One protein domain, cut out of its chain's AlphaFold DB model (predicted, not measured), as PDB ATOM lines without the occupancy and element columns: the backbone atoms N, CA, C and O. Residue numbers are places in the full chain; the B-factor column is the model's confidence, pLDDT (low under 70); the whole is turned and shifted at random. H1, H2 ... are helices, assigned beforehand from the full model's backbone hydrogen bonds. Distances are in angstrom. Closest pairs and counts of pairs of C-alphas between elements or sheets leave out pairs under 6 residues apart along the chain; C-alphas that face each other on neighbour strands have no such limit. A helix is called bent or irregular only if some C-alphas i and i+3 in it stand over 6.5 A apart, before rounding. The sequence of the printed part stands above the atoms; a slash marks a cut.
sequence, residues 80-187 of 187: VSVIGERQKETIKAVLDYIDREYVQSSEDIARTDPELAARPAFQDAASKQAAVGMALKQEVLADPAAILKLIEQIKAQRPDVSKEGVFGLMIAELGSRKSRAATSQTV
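This is residues 80 to 187 of the 187 residues of an uncharacterized protein of Aureimonas ureilytica (UniProt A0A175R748). Two long helices, H1 and H3, lie side by side and run opposite ways, with the short H2 at the turn between them. At the other end of this pair H4 stands crosswise to it, and H5 folds back from H4 to cross the pair, its residues 176 to 184 sticking out together with the last three residues. The printed part has 108 residues with five named helices, in the order H1, H2, H3, H4, H5, and no named strand; its class is all helix. It is only just loose, close to compact, with a radius of gyration of the C-alphas of 16.0 A and spans of 45 by 40 by 31 A.

The longest helix, H1, holds residues 85 to 112 and measures 36.9 A, from C-alpha 85 at (5.883, -34.773, -26.554) to C-alpha 112 at (33.749, -29.229, -50.141). H1 has a kink of 42 degrees near residue 106; it is neither bent nor irregular, but only just: C-alphas 101 and 104 are 6.5 A apart. H2 holds residues 114 to 117, 4.8 A. H3 holds residues 120 to 142, 32.9 A, and H4 residues 144 to 157, 20.0 A. H5 holds residues 163 to 184, 31.7 A, and ends with C-alpha 184 at (-7.801, -24.247, -58.341).

H1 is the hub and touches the four other helices. H1 and H3 touch at a shallow tilt of 6 degrees, opposite ways; their closest C-alphas, of Tyr 102 and Gly 133, are 5.0 A apart. H1 touches H2 with residues 106 to 110 alone, the closest C-alphas being those of Ala 110 and Ala 117, 5.0 A. H1 touches H4 with residues 87 to 91 alone, about perpendicular at 87 degrees, closest at the C-alphas of Ile 91 and Pro 144, 6.8 A. H1 and H5 only just touch, with 3 pairs of C-alphas within 8 A; the closest are those of Val 94 and Phe 167, 6.6 A, and the lines are about perpendicular at 89 degrees. H3 and H5 are close but not clearly touching, with the C-alphas of Leu 136 and Ile 171 closest at 7.5 A. H4 and H5 touch at a steep tilt of 66 degrees, opposite ways, closest at the C-alphas of Ile 154 and Val 166, 6.4 A. H2 is apart from H4 and H5. In H3, H4 and H5 every O i to N i+4 pair is within hydrogen-bond range, in H1 20 of 24 are, and H2 is too short for such a pair.

The two C-alphas farthest apart, of Val 82 and Glu 115, are 47.7 A apart. Residues 111 to 116, of which 114 to 116 belong to H2, and residues 176 to 187, of which 176 to 184 belong to H5, stand free; the body without them spans 44 by 31 by 20 A. The four links between the helices are tight, and the printed part has no cut. Mean pLDDT of the printed part is 76.6; residues 80 to 86 and 178 to 187 are under 70.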
ATOM      1  N   VAL A  80       0.729 -25.598 -30.429       40.41
ATOM      2  CA  VAL A  80       1.664 -26.569 -29.827       40.41
ATOM      3  C   VAL A  80       1.103 -27.202 -28.538       40.41
ATOM      4  O   VAL A  80       1.565 -28.263 -28.115       40.41
ATOM      5  N   SER A  81       0.070 -26.602 -27.933       42.41
ATOM      6  CA  SER A  81      -0.535 -27.030 -26.659       42.41
ATOM      7  C   SER A  81      -1.317 -28.351 -26.724       42.41
ATOM      8  O   SER A  81      -1.545 -28.970 -25.689       42.41
ATOM      9  N   VAL A  82      -1.750 -28.780 -27.915       46.81
ATOM     10  CA  VAL A  82      -2.626 -29.959 -28.121       46.81
ATOM     11  C   VAL A  82      -1.822 -31.212 -28.523       46.81
ATOM     12  O   VAL A  82      -2.374 -32.282 -28.761       46.81
ATOM     13  N   ILE A  83      -0.496 -31.086 -28.609       51.34
ATOM     14  CA  ILE A  83       0.401 -32.049 -29.252       51.34
ATOM     15  C   ILE A  83       1.262 -32.734 -28.182       51.34
ATOM     16  O   ILE A  83       1.931 -32.061 -27.400       51.34
ATOM     17  N   GLY A  84       1.265 -34.069 -28.132       61.25
ATOM     18  CA  GLY A  84       2.057 -34.821 -27.147       61.25
ATOM     19  C   GLY A  84       3.567 -34.740 -27.418       61.25
ATOM     20  O   GLY A  84       3.979 -34.553 -28.558       61.25
ATOM     21  N   GLU A  85       4.419 -34.937 -26.405       68.62
ATOM     22  CA  GLU A  85       5.883 -34.773 -26.554       68.62
ATOM     23  C   GLU A  85       6.472 -35.572 -27.729       68.62
ATOM     24  O   GLU A  85       7.166 -35.011 -28.570       68.62
ATOM     25  N   ARG A  86       6.081 -36.841 -27.900       64.81
ATOM     26  CA  ARG A  86       6.512 -37.694 -29.030       64.81
ATOM     27  C   ARG A  86       6.121 -37.144 -30.413       64.81
ATOM     28  O   ARG A  86       6.770 -37.414 -31.426       64.81
ATOM     29  N   GLN A  87       5.035 -36.378 -30.475       73.62
ATOM     30  CA  GLN A  87       4.600 -35.683 -31.682       73.62
ATOM     31  C   GLN A  87       5.385 -34.373 -31.873       73.62
ATOM     32  O   GLN A  87       5.796 -34.090 -32.999       73.62
ATOM     33  N   LYS A  88       5.705 -33.633 -30.798       74.31
ATOM     34  CA  LYS A  88       6.633 -32.483 -30.848       74.31
ATOM     35  C   LYS A  88       8.029 -32.902 -31.321       74.31
ATOM     36  O   LYS A  88       8.576 -32.263 -32.212       74.31
ATOM     37  N   GLU A  89       8.567 -34.013 -30.813       82.44
ATOM     38  CA  GLU A  89       9.812 -34.639 -31.296       82.44
ATOM     39  C   GLU A  89       9.744 -34.982 -32.790       82.44
ATOM     40  O   GLU A  89      10.717 -34.801 -33.523       82.44
ATOM     41  N   THR A  90       8.590 -35.469 -33.259       82.94
ATOM     42  CA  THR A  90       8.383 -35.805 -34.674       82.94
ATOM     43  C   THR A  90       8.376 -34.549 -35.547       82.94
ATOM     44  O   THR A  90       9.059 -34.537 -36.568       82.94
ATOM     45  N   ILE A  91       7.690 -33.478 -35.130       86.62
ATOM     46  CA  ILE A  91       7.711 -32.178 -35.820       86.62
ATOM     47  C   ILE A  91       9.111 -31.558 -35.796       86.62
ATOM     48  O   ILE A  91       9.587 -31.111 -36.838       86.62
ATOM     49  N   LYS A  92       9.820 -31.602 -34.661       88.25
ATOM     50  CA  LYS A  92      11.217 -31.153 -34.587       88.25
ATOM     51  C   LYS A  92      12.084 -31.918 -35.588       88.25
ATOM     52  O   LYS A  92      12.789 -31.291 -36.362       88.25
ATOM     53  N   ALA A  93      11.969 -33.246 -35.651       87.00
ATOM     54  CA  ALA A  93      12.738 -34.056 -36.595       87.00
ATOM     55  C   ALA A  93      12.405 -33.779 -38.077       87.00
ATOM     56  O   ALA A  93      13.264 -33.996 -38.927       87.00
ATOM     57  N   VAL A  94      11.193 -33.306 -38.395       86.88
ATOM     58  CA  VAL A  94      10.832 -32.818 -39.740       86.88
ATOM     59  C   VAL A  94      11.505 -31.475 -40.029       86.88
ATOM     60  O   VAL A  94      12.058 -31.294 -41.110       86.88
ATOM     61  N   LEU A  95      11.492 -30.546 -39.071       88.94
ATOM     62  CA  LEU A  95      12.140 -29.237 -39.213       88.94
ATOM     63  C   LEU A  95      13.667 -29.375 -39.320       88.94
ATOM     64  O   LEU A  95      14.251 -28.799 -40.233       88.94
ATOM     65  N   ASP A  96      14.281 -30.210 -38.476       88.94
ATOM     66  CA  ASP A  96      15.708 -30.566 -38.518       88.94
ATOM     67  C   ASP A  96      16.102 -31.160 -39.888       88.94
ATOM     68  O   ASP A  96      17.163 -30.851 -40.424       88.94
ATOM     69  N   TYR A  97      15.238 -32.000 -40.474       87.38
ATOM     70  CA  TYR A  97      15.443 -32.567 -41.811       87.38
ATOM     71  C   TYR A  97      15.344 -31.494 -42.906       87.38
ATOM     72  O   TYR A  97      16.195 -31.445 -43.788       87.38
ATOM     73  N   ILE A  98      14.361 -30.588 -42.832       84.81
ATOM     74  CA  ILE A  98      14.249 -29.471 -43.785       84.81
ATOM     75  C   ILE A  98      15.466 -28.534 -43.679       84.81
ATOM     76  O   ILE A  98      15.971 -28.091 -44.707       84.81
ATOM     77  N   ASP A  99      15.973 -28.261 -42.472       86.31
ATOM     78  CA  ASP A  99      17.223 -27.513 -42.275       86.31
ATOM     79  C   ASP A  99      18.419 -28.190 -42.955       86.31
ATOM     80  O   ASP A  99      19.127 -27.550 -43.737       86.31
ATOM     81  N   ARG A 100      18.609 -29.492 -42.715       84.44
ATOM     82  CA  ARG A 100      19.724 -30.257 -43.286       84.44
ATOM     83  C   ARG A 100      19.679 -30.283 -44.818       84.44
ATOM     84  O   ARG A 100      20.652 -29.913 -45.471       84.44
ATOM     85  N   GLU A 101      18.545 -30.681 -45.395       82.44
ATOM     86  CA  GLU A 101      18.425 -30.904 -46.844       82.44
ATOM     87  C   GLU A 101      18.295 -29.605 -47.660       82.44
ATOM     88  O   GLU A 101      18.790 -29.542 -48.788       82.44
ATOM     89  N   TYR A 102      17.641 -28.561 -47.132       78.88
ATOM     90  CA  TYR A 102      17.319 -27.345 -47.900       78.88
ATOM     91  C   TYR A 102      18.136 -26.105 -47.526       78.88
ATOM     92  O   TYR A 102      18.111 -25.138 -48.284       78.88
ATOM     93  N   VAL A 103      18.852 -26.106 -46.396       72.19
ATOM     94  CA  VAL A 103      19.682 -24.967 -45.963       72.19
ATOM     95  C   VAL A 103      21.153 -25.382 -45.887       72.19
ATOM     96  O   VAL A 103      21.974 -24.894 -46.666       72.19
ATOM     97  N   GLN A 104      21.480 -26.332 -45.008       78.19
ATOM     98  CA  GLN A 104      22.864 -26.709 -44.682       78.19
ATOM     99  C   GLN A 104      23.587 -27.431 -45.827       78.19
ATOM    100  O   GLN A 104      24.794 -27.268 -45.986       78.19
ATOM    101  N   SER A 105      22.860 -28.150 -46.687       75.06
ATOM    102  CA  SER A 105      23.410 -28.776 -47.897       75.06
ATOM    103  C   SER A 105      24.167 -27.792 -48.804       75.06
ATOM    104  O   SER A 105      25.169 -28.164 -49.413       75.06
ATOM    105  N   SER A 106      23.756 -26.518 -48.845       74.12
ATOM    106  CA  SER A 106      24.472 -25.473 -49.588       74.12
ATOM    107  C   SER A 106      25.785 -25.040 -48.915       74.12
ATOM    108  O   SER A 106      26.768 -24.763 -49.605       74.12
ATOM    109  N   GLU A 107      25.839 -25.053 -47.580       78.31
ATOM    110  CA  GLU A 107      27.027 -24.731 -46.779       78.31
ATOM    111  C   GLU A 107      28.062 -25.866 -46.823       78.31
ATOM    112  O   GLU A 107      29.267 -25.614 -46.902       78.31
ATOM    113  N   ASP A 108      27.608 -27.121 -46.815       77.94
ATOM    114  CA  ASP A 108      28.475 -28.295 -46.932       77.94
ATOM    115  C   ASP A 108      29.083 -28.417 -48.340       77.94
ATOM    116  O   ASP A 108      30.266 -28.751 -48.466       77.94
ATOM    117  N   ILE A 109      28.341 -28.052 -49.395       76.06
ATOM    118  CA  ILE A 109      28.912 -27.902 -50.745       76.06
ATOM    119  C   ILE A 109      29.920 -26.746 -50.771       76.06
ATOM    120  O   ILE A 109      31.032 -26.937 -51.249       76.06
ATOM    121  N   ALA A 110      29.619 -25.588 -50.171       78.44
ATOM    122  CA  ALA A 110      30.580 -24.481 -50.084       78.44
ATOM    123  C   ALA A 110      31.867 -24.824 -49.304       78.44
ATOM    124  O   ALA A 110      32.912 -24.223 -49.552       78.44
ATOM    125  N   ARG A 111      31.817 -25.810 -48.396       83.75
ATOM    126  CA  ARG A 111      32.990 -26.336 -47.675       83.75
ATOM    127  C   ARG A 111      33.776 -27.394 -48.462       83.75
ATOM    128  O   ARG A 111      34.952 -27.593 -48.166       83.75
ATOM    129  N   THR A 112      33.150 -28.090 -49.412       87.31
ATOM    130  CA  THR A 112      33.749 -29.229 -50.141       87.31
ATOM    131  C   THR A 112      34.157 -28.899 -51.579       87.31
ATOM    132  O   THR A 112      35.199 -29.375 -52.023       87.31
ATOM    133  N   ASP A 113      33.402 -28.047 -52.272       84.88
ATOM    134  CA  ASP A 113      33.728 -27.482 -53.586       84.88
ATOM    135  C   ASP A 113      33.447 -25.958 -53.595       84.88
ATOM    136  O   ASP A 113      32.375 -25.499 -54.017       84.88
ATOM    137  N   PRO A 114      34.405 -25.137 -53.118       86.62
ATOM    138  CA  PRO A 114      34.257 -23.684 -53.110       86.62
ATOM    139  C   PRO A 114      34.264 -23.074 -54.524       86.62
ATOM    140  O   PRO A 114      33.724 -21.981 -54.704       86.62
ATOM    141  N   GLU A 115      34.814 -23.753 -55.539       84.62
ATOM    142  CA  GLU A 115      34.762 -23.277 -56.930       84.62
ATOM    143  C   GLU A 115      33.374 -23.458 -57.549       84.62
ATOM    144  O   GLU A 115      32.951 -22.623 -58.351       84.62
ATOM    145  N   LEU A 116      32.651 -24.523 -57.194       78.56
ATOM    146  CA  LEU A 116      31.239 -24.698 -57.531       78.56
ATOM    147  C   LEU A 116      30.369 -23.687 -56.781       78.56
ATOM    148  O   LEU A 116      29.529 -23.036 -57.404       78.56
ATOM    149  N   ALA A 117      30.608 -23.491 -55.482       83.56
ATOM    150  CA  ALA A 117      29.845 -22.542 -54.670       83.56
ATOM    151  C   ALA A 117      30.061 -21.065 -55.061       83.56
ATOM    152  O   ALA A 117      29.174 -20.229 -54.866       83.56
ATOM    153  N   ALA A 118      31.198 -20.736 -55.679       85.12
ATOM    154  CA  ALA A 118      31.452 -19.423 -56.268       85.12
ATOM    155  C   ALA A 118      30.669 -19.154 -57.574       85.12
ATOM    156  O   ALA A 118      30.639 -18.014 -58.042       85.12
ATOM    157  N   ARG A 119      30.034 -20.163 -58.195       90.12
ATOM    158  CA  ARG A 119      29.332 -19.988 -59.482       90.12
ATOM    159  C   ARG A 119      27.974 -19.308 -59.268       90.12
ATOM    160  O   ARG A 119      27.168 -19.826 -58.494       90.12
ATOM    161  N   PRO A 120      27.629 -18.245 -60.025       84.69
ATOM    162  CA  PRO A 120      26.334 -17.570 -59.889       84.69
ATOM    163  C   PRO A 120      25.122 -18.502 -60.034       84.69
ATOM    164  O   PRO A 120      24.142 -18.353 -59.313       84.69
ATOM    165  N   ALA A 121      25.205 -19.511 -60.909       80.69
ATOM    166  CA  ALA A 121      24.150 -20.511 -61.082       80.69
ATOM    167  C   ALA A 121      23.964 -21.427 -59.853       80.69
ATOM    168  O   ALA A 121      22.844 -21.853 -59.581       80.69
ATOM    169  N   PHE A 122      25.031 -21.708 -59.094       85.56
ATOM    170  CA  PHE A 122      24.915 -22.429 -57.826       85.56
ATOM    171  C   PHE A 122      24.298 -21.535 -56.748       85.56
ATOM    172  O   PHE A 122      23.410 -21.975 -56.030       85.56
ATOM    173  N   GLN A 123      24.721 -20.272 -56.660       82.94
ATOM    174  CA  GLN A 123      24.201 -19.317 -55.672       82.94
ATOM    175  C   GLN A 123      22.704 -19.033 -55.886       82.94
ATOM    176  O   GLN A 123      21.931 -19.027 -54.929       82.94
ATOM    177  N   ASP A 124      22.276 -18.895 -57.143       81.12
ATOM    178  CA  ASP A 124      20.866 -18.822 -57.528       81.12
ATOM    179  C   ASP A 124      20.094 -20.086 -57.095       81.12
ATOM    180  O   ASP A 124      19.094 -19.977 -56.381       81.12
ATOM    181  N   ALA A 125      20.591 -21.282 -57.433       80.06
ATOM    182  CA  ALA A 125      19.969 -22.550 -57.047       80.06
ATOM    183  C   ALA A 125      19.878 -22.733 -55.519       80.06
ATOM    184  O   ALA A 125      18.809 -23.061 -55.006       80.06
ATOM    185  N   ALA A 126      20.958 -22.452 -54.785       78.94
ATOM    186  CA  ALA A 126      21.016 -22.528 -53.329       78.94
ATOM    187  C   ALA A 126      20.047 -21.537 -52.664       78.94
ATOM    188  O   ALA A 126      19.321 -21.912 -51.744       78.94
ATOM    189  N   SER A 127      19.958 -20.297 -53.163       80.81
ATOM    190  CA  SER A 127      19.005 -19.307 -52.640       80.81
ATOM    191  C   SER A 127      17.545 -19.746 -52.836       80.81
ATOM    192  O   SER A 127      16.724 -19.605 -51.927       80.81
ATOM    193  N   LYS A 128      17.232 -20.366 -53.982       80.06
ATOM    194  CA  LYS A 128      15.913 -20.947 -54.280       80.06
ATOM    195  C   LYS A 128      15.619 -22.164 -53.404       80.06
ATOM    196  O   LYS A 128      14.509 -22.280 -52.886       80.06
ATOM    197  N   GLN A 129      16.601 -23.037 -53.184       79.75
ATOM    198  CA  GLN A 129      16.482 -24.206 -52.309       79.75
ATOM    199  C   GLN A 129      16.236 -23.793 -50.847       79.75
ATOM    200  O   GLN A 129      15.293 -24.293 -50.231       79.75
ATOM    201  N   ALA A 130      16.968 -22.798 -50.337       78.69
ATOM    202  CA  ALA A 130      16.755 -22.233 -49.003       78.69
ATOM    203  C   ALA A 130      15.380 -21.553 -48.864       78.69
ATOM    204  O   ALA A 130      14.697 -21.738 -47.852       78.69
ATOM    205  N   ALA A 131      14.920 -20.826 -49.890       77.56
ATOM    206  CA  ALA A 131      13.580 -20.237 -49.915       77.56
ATOM    207  C   ALA A 131      12.469 -21.307 -49.884       77.56
ATOM    208  O   ALA A 131      11.497 -21.162 -49.137       77.56
ATOM    209  N   VAL A 132      12.630 -22.412 -50.624       80.44
ATOM    210  CA  VAL A 132      11.731 -23.579 -50.559       80.44
ATOM    211  C   VAL A 132      11.754 -24.209 -49.163       80.44
ATOM    212  O   VAL A 132      10.689 -24.456 -48.597       80.44
ATOM    213  N   GLY A 133      12.934 -24.395 -48.564       81.06
ATOM    214  CA  GLY A 133      13.077 -24.890 -47.192       81.06
ATOM    215  C   GLY A 133      12.317 -24.031 -46.177       81.06
ATOM    216  O   GLY A 133      11.518 -24.545 -45.395       81.06
ATOM    217  N   MET A 134      12.478 -22.707 -46.234       81.88
ATOM    218  CA  MET A 134      11.748 -21.774 -45.367       81.88
ATOM    219  C   MET A 134      10.226 -21.832 -45.581       81.88
ATOM    220  O   MET A 134       9.476 -21.855 -44.601       81.88
ATOM    221  N   ALA A 135       9.759 -21.932 -46.828       79.75
ATOM    222  CA  ALA A 135       8.335 -22.067 -47.147       79.75
ATOM    223  C   ALA A 135       7.727 -23.411 -46.692       79.75
ATOM    224  O   ALA A 135       6.531 -23.471 -46.391       79.75
ATOM    225  N   LEU A 136       8.532 -24.480 -46.620       81.38
ATOM    226  CA  LEU A 136       8.140 -25.775 -46.051       81.38
ATOM    227  C   LEU A 136       8.089 -25.726 -44.517       81.38
ATOM    228  O   LEU A 136       7.121 -26.206 -43.934       81.38
ATOM    229  N   LYS A 137       9.064 -25.089 -43.847       84.44
ATOM    230  CA  LYS A 137       9.016 -24.892 -42.383       84.44
ATOM    231  C   LYS A 137       7.783 -24.096 -41.957       84.44
ATOM    232  O   LYS A 137       7.132 -24.467 -40.987       84.44
ATOM    233  N   GLN A 138       7.447 -23.025 -42.681       82.62
ATOM    234  CA  GLN A 138       6.244 -22.226 -42.411       82.62
ATOM    235  C   GLN A 138       4.963 -23.063 -42.522       82.62
ATOM    236  O   GLN A 138       4.096 -22.959 -41.663       82.62
ATOM    237  N   GLU A 139       4.862 -23.929 -43.531       81.06
ATOM    238  CA  GLU A 139       3.725 -24.838 -43.719       81.06
ATOM    239  C   GLU A 139       3.646 -25.904 -42.611       81.06
ATOM    240  O   GLU A 139       2.569 -26.143 -42.065       81.06
ATOM    241  N   VAL A 140       4.789 -26.469 -42.203       84.06
ATOM    242  CA  VAL A 140       4.873 -27.436 -41.094       84.06
ATOM    243  C   VAL A 140       4.506 -26.815 -39.741       84.06
ATOM    244  O   VAL A 140       3.915 -27.490 -38.900       84.06
ATOM    245  N   LEU A 141       4.832 -25.539 -39.529       83.69
ATOM    246  CA  LEU A 141       4.488 -24.789 -38.317       83.69
ATOM    247  C   LEU A 141       3.053 -24.233 -38.330       83.69
ATOM    248  O   LEU A 141       2.520 -23.947 -37.260       83.69
ATOM    249  N   ALA A 142       2.429 -24.081 -39.503       80.56
ATOM    250  CA  ALA A 142       1.064 -23.569 -39.640       80.56
ATOM    251  C   ALA A 142      -0.007 -24.611 -39.271       80.56
ATOM    252  O   ALA A 142      -0.983 -24.261 -38.609       80.56
ATOM    253  N   ASP A 143       0.182 -25.881 -39.650       79.06
ATOM    254  CA  ASP A 143      -0.656 -26.997 -39.180       79.06
ATOM    255  C   ASP A 143       0.185 -28.254 -38.872       79.06
ATOM    256  O   ASP A 143       0.246 -29.200 -39.667       79.06
ATOM    257  N   PRO A 144       0.818 -28.311 -37.683       79.56
ATOM    258  CA  PRO A 144       1.587 -29.481 -37.274       79.56
ATOM    259  C   PRO A 144       0.722 -30.748 -37.122       79.56
ATOM    260  O   PRO A 144       1.234 -31.862 -37.240       79.56
ATOM    261  N   ALA A 145      -0.590 -30.618 -36.889       76.25
ATOM    262  CA  ALA A 145      -1.489 -31.760 -36.729       76.25
ATOM    263  C   ALA A 145      -1.772 -32.454 -38.074       76.25
ATOM    264  O   ALA A 145      -1.722 -33.687 -38.155       76.25
ATOM    265  N   ALA A 146      -1.986 -31.689 -39.149       79.75
ATOM    266  CA  ALA A 146      -2.088 -32.232 -40.503       79.75
ATOM    267  C   ALA A 146      -0.777 -32.882 -40.971       79.75
ATOM    268  O   ALA A 146      -0.826 -33.914 -41.648       79.75
ATOM    269  N   ILE A 147       0.382 -32.341 -40.577       85.75
ATOM    270  CA  ILE A 147       1.693 -32.957 -40.838       85.75
ATOM    271  C   ILE A 147       1.826 -34.319 -40.154       85.75
ATOM    272  O   ILE A 147       2.184 -35.299 -40.807       85.75
ATOM    273  N   LEU A 148       1.500 -34.412 -38.862       82.94
ATOM    274  CA  LEU A 148       1.549 -35.677 -38.119       82.94
ATOM    275  C   LEU A 148       0.626 -36.728 -38.748       82.94
ATOM    276  O   LEU A 148       1.061 -37.850 -39.010       82.94
ATOM    277  N   LYS A 149      -0.604 -36.334 -39.096       81.75
ATOM    278  CA  LYS A 149      -1.571 -37.195 -39.791       81.75
ATOM    279  C   LYS A 149      -1.066 -37.661 -41.163       81.75
ATOM    280  O   LYS A 149      -1.258 -38.822 -41.512       81.75
ATOM    281  N   LEU A 150      -0.398 -36.794 -41.928       83.12
ATOM    282  CA  LEU A 150       0.216 -37.152 -43.212       83.12
ATOM    283  C   LEU A 150       1.379 -38.145 -43.024       83.12
ATOM    284  O   LEU A 150       1.465 -39.135 -43.747       83.12
ATOM    285  N   ILE A 151       2.231 -37.938 -42.019       84.44
ATOM    286  CA  ILE A 151       3.328 -38.856 -41.666       84.44
ATOM    287  C   ILE A 151       2.794 -40.234 -41.245       84.44
ATOM    288  O   ILE A 151       3.371 -41.257 -41.615       84.44
ATOM    289  N   GLU A 152       1.697 -40.282 -40.487       85.81
ATOM    290  CA  GLU A 152       1.020 -41.529 -40.107       85.81
ATOM    291  C   GLU A 152       0.381 -42.226 -41.316       85.81
ATOM    292  O   GLU A 152       0.560 -43.432 -41.482       85.81
ATOM    293  N   GLN A 153      -0.278 -41.480 -42.210       80.38
ATOM    294  CA  GLN A 153      -0.828 -42.010 -43.464       80.38
ATOM    295  C   GLN A 153       0.258 -42.609 -44.369       80.38
ATOM    296  O   GLN A 153       0.086 -43.723 -44.862       80.38
ATOM    297  N   ILE A 154       1.390 -41.917 -44.543       78.25
ATOM    298  CA  ILE A 154       2.518 -42.420 -45.340       78.25
ATOM    299  C   ILE A 154       3.080 -43.701 -44.711       78.25
ATOM    300  O   ILE A 154       3.246 -44.688 -45.419       78.25
ATOM    301  N   LYS A 155       3.304 -43.743 -43.390       80.94
ATOM    302  CA  LYS A 155       3.779 -44.957 -42.692       80.94
ATOM    303  C   LYS A 155       2.803 -46.131 -42.791       80.94
ATOM    304  O   LYS A 155       3.246 -47.269 -42.901       80.94
ATOM    305  N   ALA A 156       1.495 -45.875 -42.757       79.19
ATOM    306  CA  ALA A 156       0.474 -46.912 -42.892       79.19
ATOM    307  C   ALA A 156       0.397 -47.480 -44.322       79.19
ATOM    308  O   ALA A 156       0.168 -48.673 -44.495       79.19
ATOM    309  N   GLN A 157       0.614 -46.642 -45.342       75.94
ATOM    310  CA  GLN A 157       0.672 -47.067 -46.747       75.94
ATOM    311  C   GLN A 157       2.018 -47.701 -47.126       75.94
ATOM    312  O   GLN A 157       2.067 -48.544 -48.019       75.94
ATOM    313  N   ARG A 158       3.107 -47.266 -46.483       79.94
ATOM    314  CA  ARG A 158       4.501 -47.599 -46.802       79.94
ATOM    315  C   ARG A 158       5.318 -47.900 -45.533       79.94
ATOM    316  O   ARG A 158       6.222 -47.136 -45.185       79.94
ATOM    317  N   PRO A 159       5.023 -49.011 -44.828       82.00
ATOM    318  CA  PRO A 159       5.773 -49.427 -43.637       82.00
ATOM    319  C   PRO A 159       7.209 -49.886 -43.956       82.00
ATOM    320  O   PRO A 159       8.011 -50.078 -43.048       82.00
ATOM    321  N   ASP A 160       7.530 -50.057 -45.242       82.25
ATOM    322  CA  ASP A 160       8.850 -50.378 -45.787       82.25
ATOM    323  C   ASP A 160       9.812 -49.175 -45.846       82.25
ATOM    324  O   ASP A 160      11.022 -49.357 -45.987       82.25
ATOM    325  N   VAL A 161       9.298 -47.942 -45.764       78.00
ATOM    326  CA  VAL A 161      10.074 -46.724 -46.038       78.00
ATOM    327  C   VAL A 161      10.746 -46.171 -44.772       78.00
ATOM    328  O   VAL A 161      10.146 -46.079 -43.701       78.00
ATOM    329  N   SER A 162      12.011 -45.756 -44.905       84.81
ATOM    330  CA  SER A 162      12.800 -45.168 -43.815       84.81
ATOM    331  C   SER A 162      12.200 -43.855 -43.289       84.81
ATOM    332  O   SER A 162      11.462 -43.164 -43.992       84.81
ATOM    333  N   LYS A 163      12.566 -43.449 -42.063       80.38
ATOM    334  CA  LYS A 163      12.109 -42.182 -41.452       80.38
ATOM    335  C   LYS A 163      12.324 -40.973 -42.377       80.38
ATOM    336  O   LYS A 163      11.443 -40.128 -42.486       80.38
ATOM    337  N   GLU A 164      13.468 -40.918 -43.054       79.62
ATOM    338  CA  GLU A 164      13.823 -39.841 -43.985       79.62
ATOM    339  C   GLU A 164      13.042 -39.947 -45.302       79.62
ATOM    340  O   GLU A 164      12.551 -38.939 -45.802       79.62
ATOM    341  N   GLY A 165      12.810 -41.160 -45.818       76.00
ATOM    342  CA  GLY A 165      11.934 -41.372 -46.974       76.00
ATOM    343  C   GLY A 165      10.481 -40.957 -46.707       76.00
ATOM    344  O   GLY A 165       9.841 -40.372 -47.579       76.00
ATOM    345  N   VAL A 166       9.972 -41.168 -45.487       78.88
ATOM    346  CA  VAL A 166       8.652 -40.669 -45.060       78.88
ATOM    347  C   VAL A 166       8.613 -39.136 -45.067       78.88
ATOM    348  O   VAL A 166       7.613 -38.558 -45.490       78.88
ATOM    349  N   PHE A 167       9.693 -38.465 -44.651       84.62
ATOM    350  CA  PHE A 167       9.788 -37.001 -44.694       84.62
ATOM    351  C   PHE A 167       9.891 -36.465 -46.132       84.62
ATOM    352  O   PHE A 167       9.201 -35.504 -46.468       84.62
ATOM    353  N   GLY A 168      10.655 -37.119 -47.012       78.00
ATOM    354  CA  GLY A 168      10.704 -36.778 -48.439       78.00
ATOM    355  C   GLY A 168       9.342 -36.922 -49.136       78.00
ATOM    356  O   GLY A 168       8.909 -36.012 -49.844       78.00
ATOM    357  N   LEU A 169       8.616 -38.017 -48.875       82.31
ATOM    358  CA  LEU A 169       7.252 -38.226 -49.386       82.31
ATOM    359  C   LEU A 169       6.254 -37.193 -48.835       82.31
ATOM    360  O   LEU A 169       5.391 -36.719 -49.572       82.31
ATOM    361  N   MET A 170       6.391 -36.807 -47.562       87.88
ATOM    362  CA  MET A 170       5.586 -35.748 -46.950       87.88
ATOM    363  C   MET A 170       5.815 -34.401 -47.655       87.88
ATOM    364  O   MET A 170       4.844 -33.749 -48.037       87.88
ATOM    365  N   ILE A 171       7.073 -34.006 -47.890       83.12
ATOM    366  CA  ILE A 171       7.417 -32.765 -48.610       83.12
ATOM    367  C   ILE A 171       6.869 -32.782 -50.047       83.12
ATOM    368  O   ILE A 171       6.308 -31.783 -50.501       83.12
ATOM    369  N   ALA A 172       6.965 -33.917 -50.746       80.25
ATOM    370  CA  ALA A 172       6.423 -34.065 -52.097       80.25
ATOM    371  C   ALA A 172       4.891 -33.874 -52.144       80.25
ATOM    372  O   ALA A 172       4.380 -33.198 -53.041       80.25
ATOM    373  N   GLU A 173       4.151 -34.401 -51.163       80.00
ATOM    374  CA  GLU A 173       2.698 -34.202 -51.068       80.00
ATOM    375  C   GLU A 173       2.325 -32.749 -50.705       80.00
ATOM    376  O   GLU A 173       1.355 -32.223 -51.252       80.00
ATOM    377  N   LEU A 174       3.106 -32.053 -49.868       78.81
ATOM    378  CA  LEU A 174       2.912 -30.613 -49.616       78.81
ATOM    379  C   LEU A 174       3.118 -29.775 -50.892       78.81
ATOM    380  O   LEU A 174       2.254 -28.973 -51.260       78.81
ATOM    381  N   GLY A 175       4.197 -30.024 -51.641       75.19
ATOM    382  CA  GLY A 175       4.430 -29.384 -52.943       75.19
ATOM    383  C   GLY A 175       3.306 -29.666 -53.950       75.19
ATOM    384  O   GLY A 175       2.816 -28.756 -54.625       75.19
ATOM    385  N   SER A 176       2.821 -30.910 -53.987       75.50
ATOM    386  CA  SER A 176       1.666 -31.330 -54.791       75.50
ATOM    387  C   SER A 176       0.368 -30.608 -54.397       75.50
ATOM    388  O   SER A 176      -0.432 -30.257 -55.269       75.50
ATOM    389  N   ARG A 177       0.138 -30.343 -53.103       70.56
ATOM    390  CA  ARG A 177      -1.016 -29.559 -52.624       70.56
ATOM    391  C   ARG A 177      -0.929 -28.098 -53.046       70.56
ATOM    392  O   ARG A 177      -1.918 -27.579 -53.556       70.56
ATOM    393  N   LYS A 178       0.239 -27.461 -52.915       65.00
ATOM    394  CA  LYS A 178       0.462 -26.078 -53.375       65.00
ATOM    395  C   LYS A 178       0.263 -25.930 -54.889       65.00
ATOM    396  O   LYS A 178      -0.425 -25.008 -55.317       65.00
ATOM    397  N   SER A 179       0.768 -26.876 -55.687       59.59
ATOM    398  CA  SER A 179       0.544 -26.910 -57.143       59.59
ATOM    399  C   SER A 179      -0.946 -27.045 -57.504       59.59
ATOM    400  O   SER A 179      -1.472 -26.282 -58.319       59.59
ATOM    401  N   ARG A 180      -1.674 -27.946 -56.823       60.25
ATOM    402  CA  ARG A 180      -3.132 -28.087 -56.980       60.25
ATOM    403  C   ARG A 180      -3.882 -26.813 -56.578       60.25
ATOM    404  O   ARG A 180      -4.709 -26.349 -57.352       60.25
ATOM    405  N   ALA A 181      -3.557 -26.207 -55.436       54.25
ATOM    406  CA  ALA A 181      -4.207 -24.987 -54.952       54.25
ATOM    407  C   ALA A 181      -4.045 -23.799 -55.919       54.25
ATOM    408  O   ALA A 181      -5.030 -23.126 -56.213       54.25
ATOM    409  N   ALA A 182      -2.848 -23.592 -56.482       51.12
ATOM    410  CA  ALA A 182      -2.614 -22.571 -57.510       51.12
ATOM    411  C   ALA A 182      -3.442 -22.824 -58.790       51.12
ATOM    412  O   ALA A 182      -3.950 -21.888 -59.406       51.12
ATOM    413  N   THR A 183      -3.638 -24.095 -59.152       48.25
ATOM    414  CA  THR A 183      -4.465 -24.511 -60.302       48.25
ATOM    415  C   THR A 183      -5.975 -24.399 -60.021       48.25
ATOM    416  O   THR A 183      -6.769 -24.270 -60.943       48.25
ATOM    417  N   SER A 184      -6.397 -24.423 -58.752       42.41
ATOM    418  CA  SER A 184      -7.801 -24.247 -58.341       42.41
ATOM    419  C   SER A 184      -8.200 -22.793 -58.061       42.41
ATOM    420  O   SER A 184      -9.372 -22.534 -57.821       42.41
ATOM    421  N   GLN A 185      -7.256 -21.846 -58.095       38.00
ATOM    422  CA  GLN A 185      -7.520 -20.398 -58.026       38.00
ATOM    423  C   GLN A 185      -7.592 -19.735 -59.417       38.00
ATOM    424  O   GLN A 185      -7.606 -18.512 -59.523       38.00
ATOM    425  N   THR A 186      -7.609 -20.538 -60.485       36.44
ATOM    426  CA  THR A 186      -7.611 -20.106 -61.896       36.44
ATOM    427  C   THR A 186      -8.818 -20.649 -62.682       36.44
ATOM    428  O   THR A 186      -8.743 -20.816 -63.900       36.44
ATOM    429  N   VAL A 187      -9.931 -20.916 -61.981       35.78
ATOM    430  CA  VAL A 187     -11.228 -21.389 -62.508       35.78
ATOM    431  C   VAL A 187     -12.362 -20.587 -61.875       35.78
ATOM    432  O   VAL A 187     -12.303 -20.418 -60.637       35.78
TER     433      VAL A 187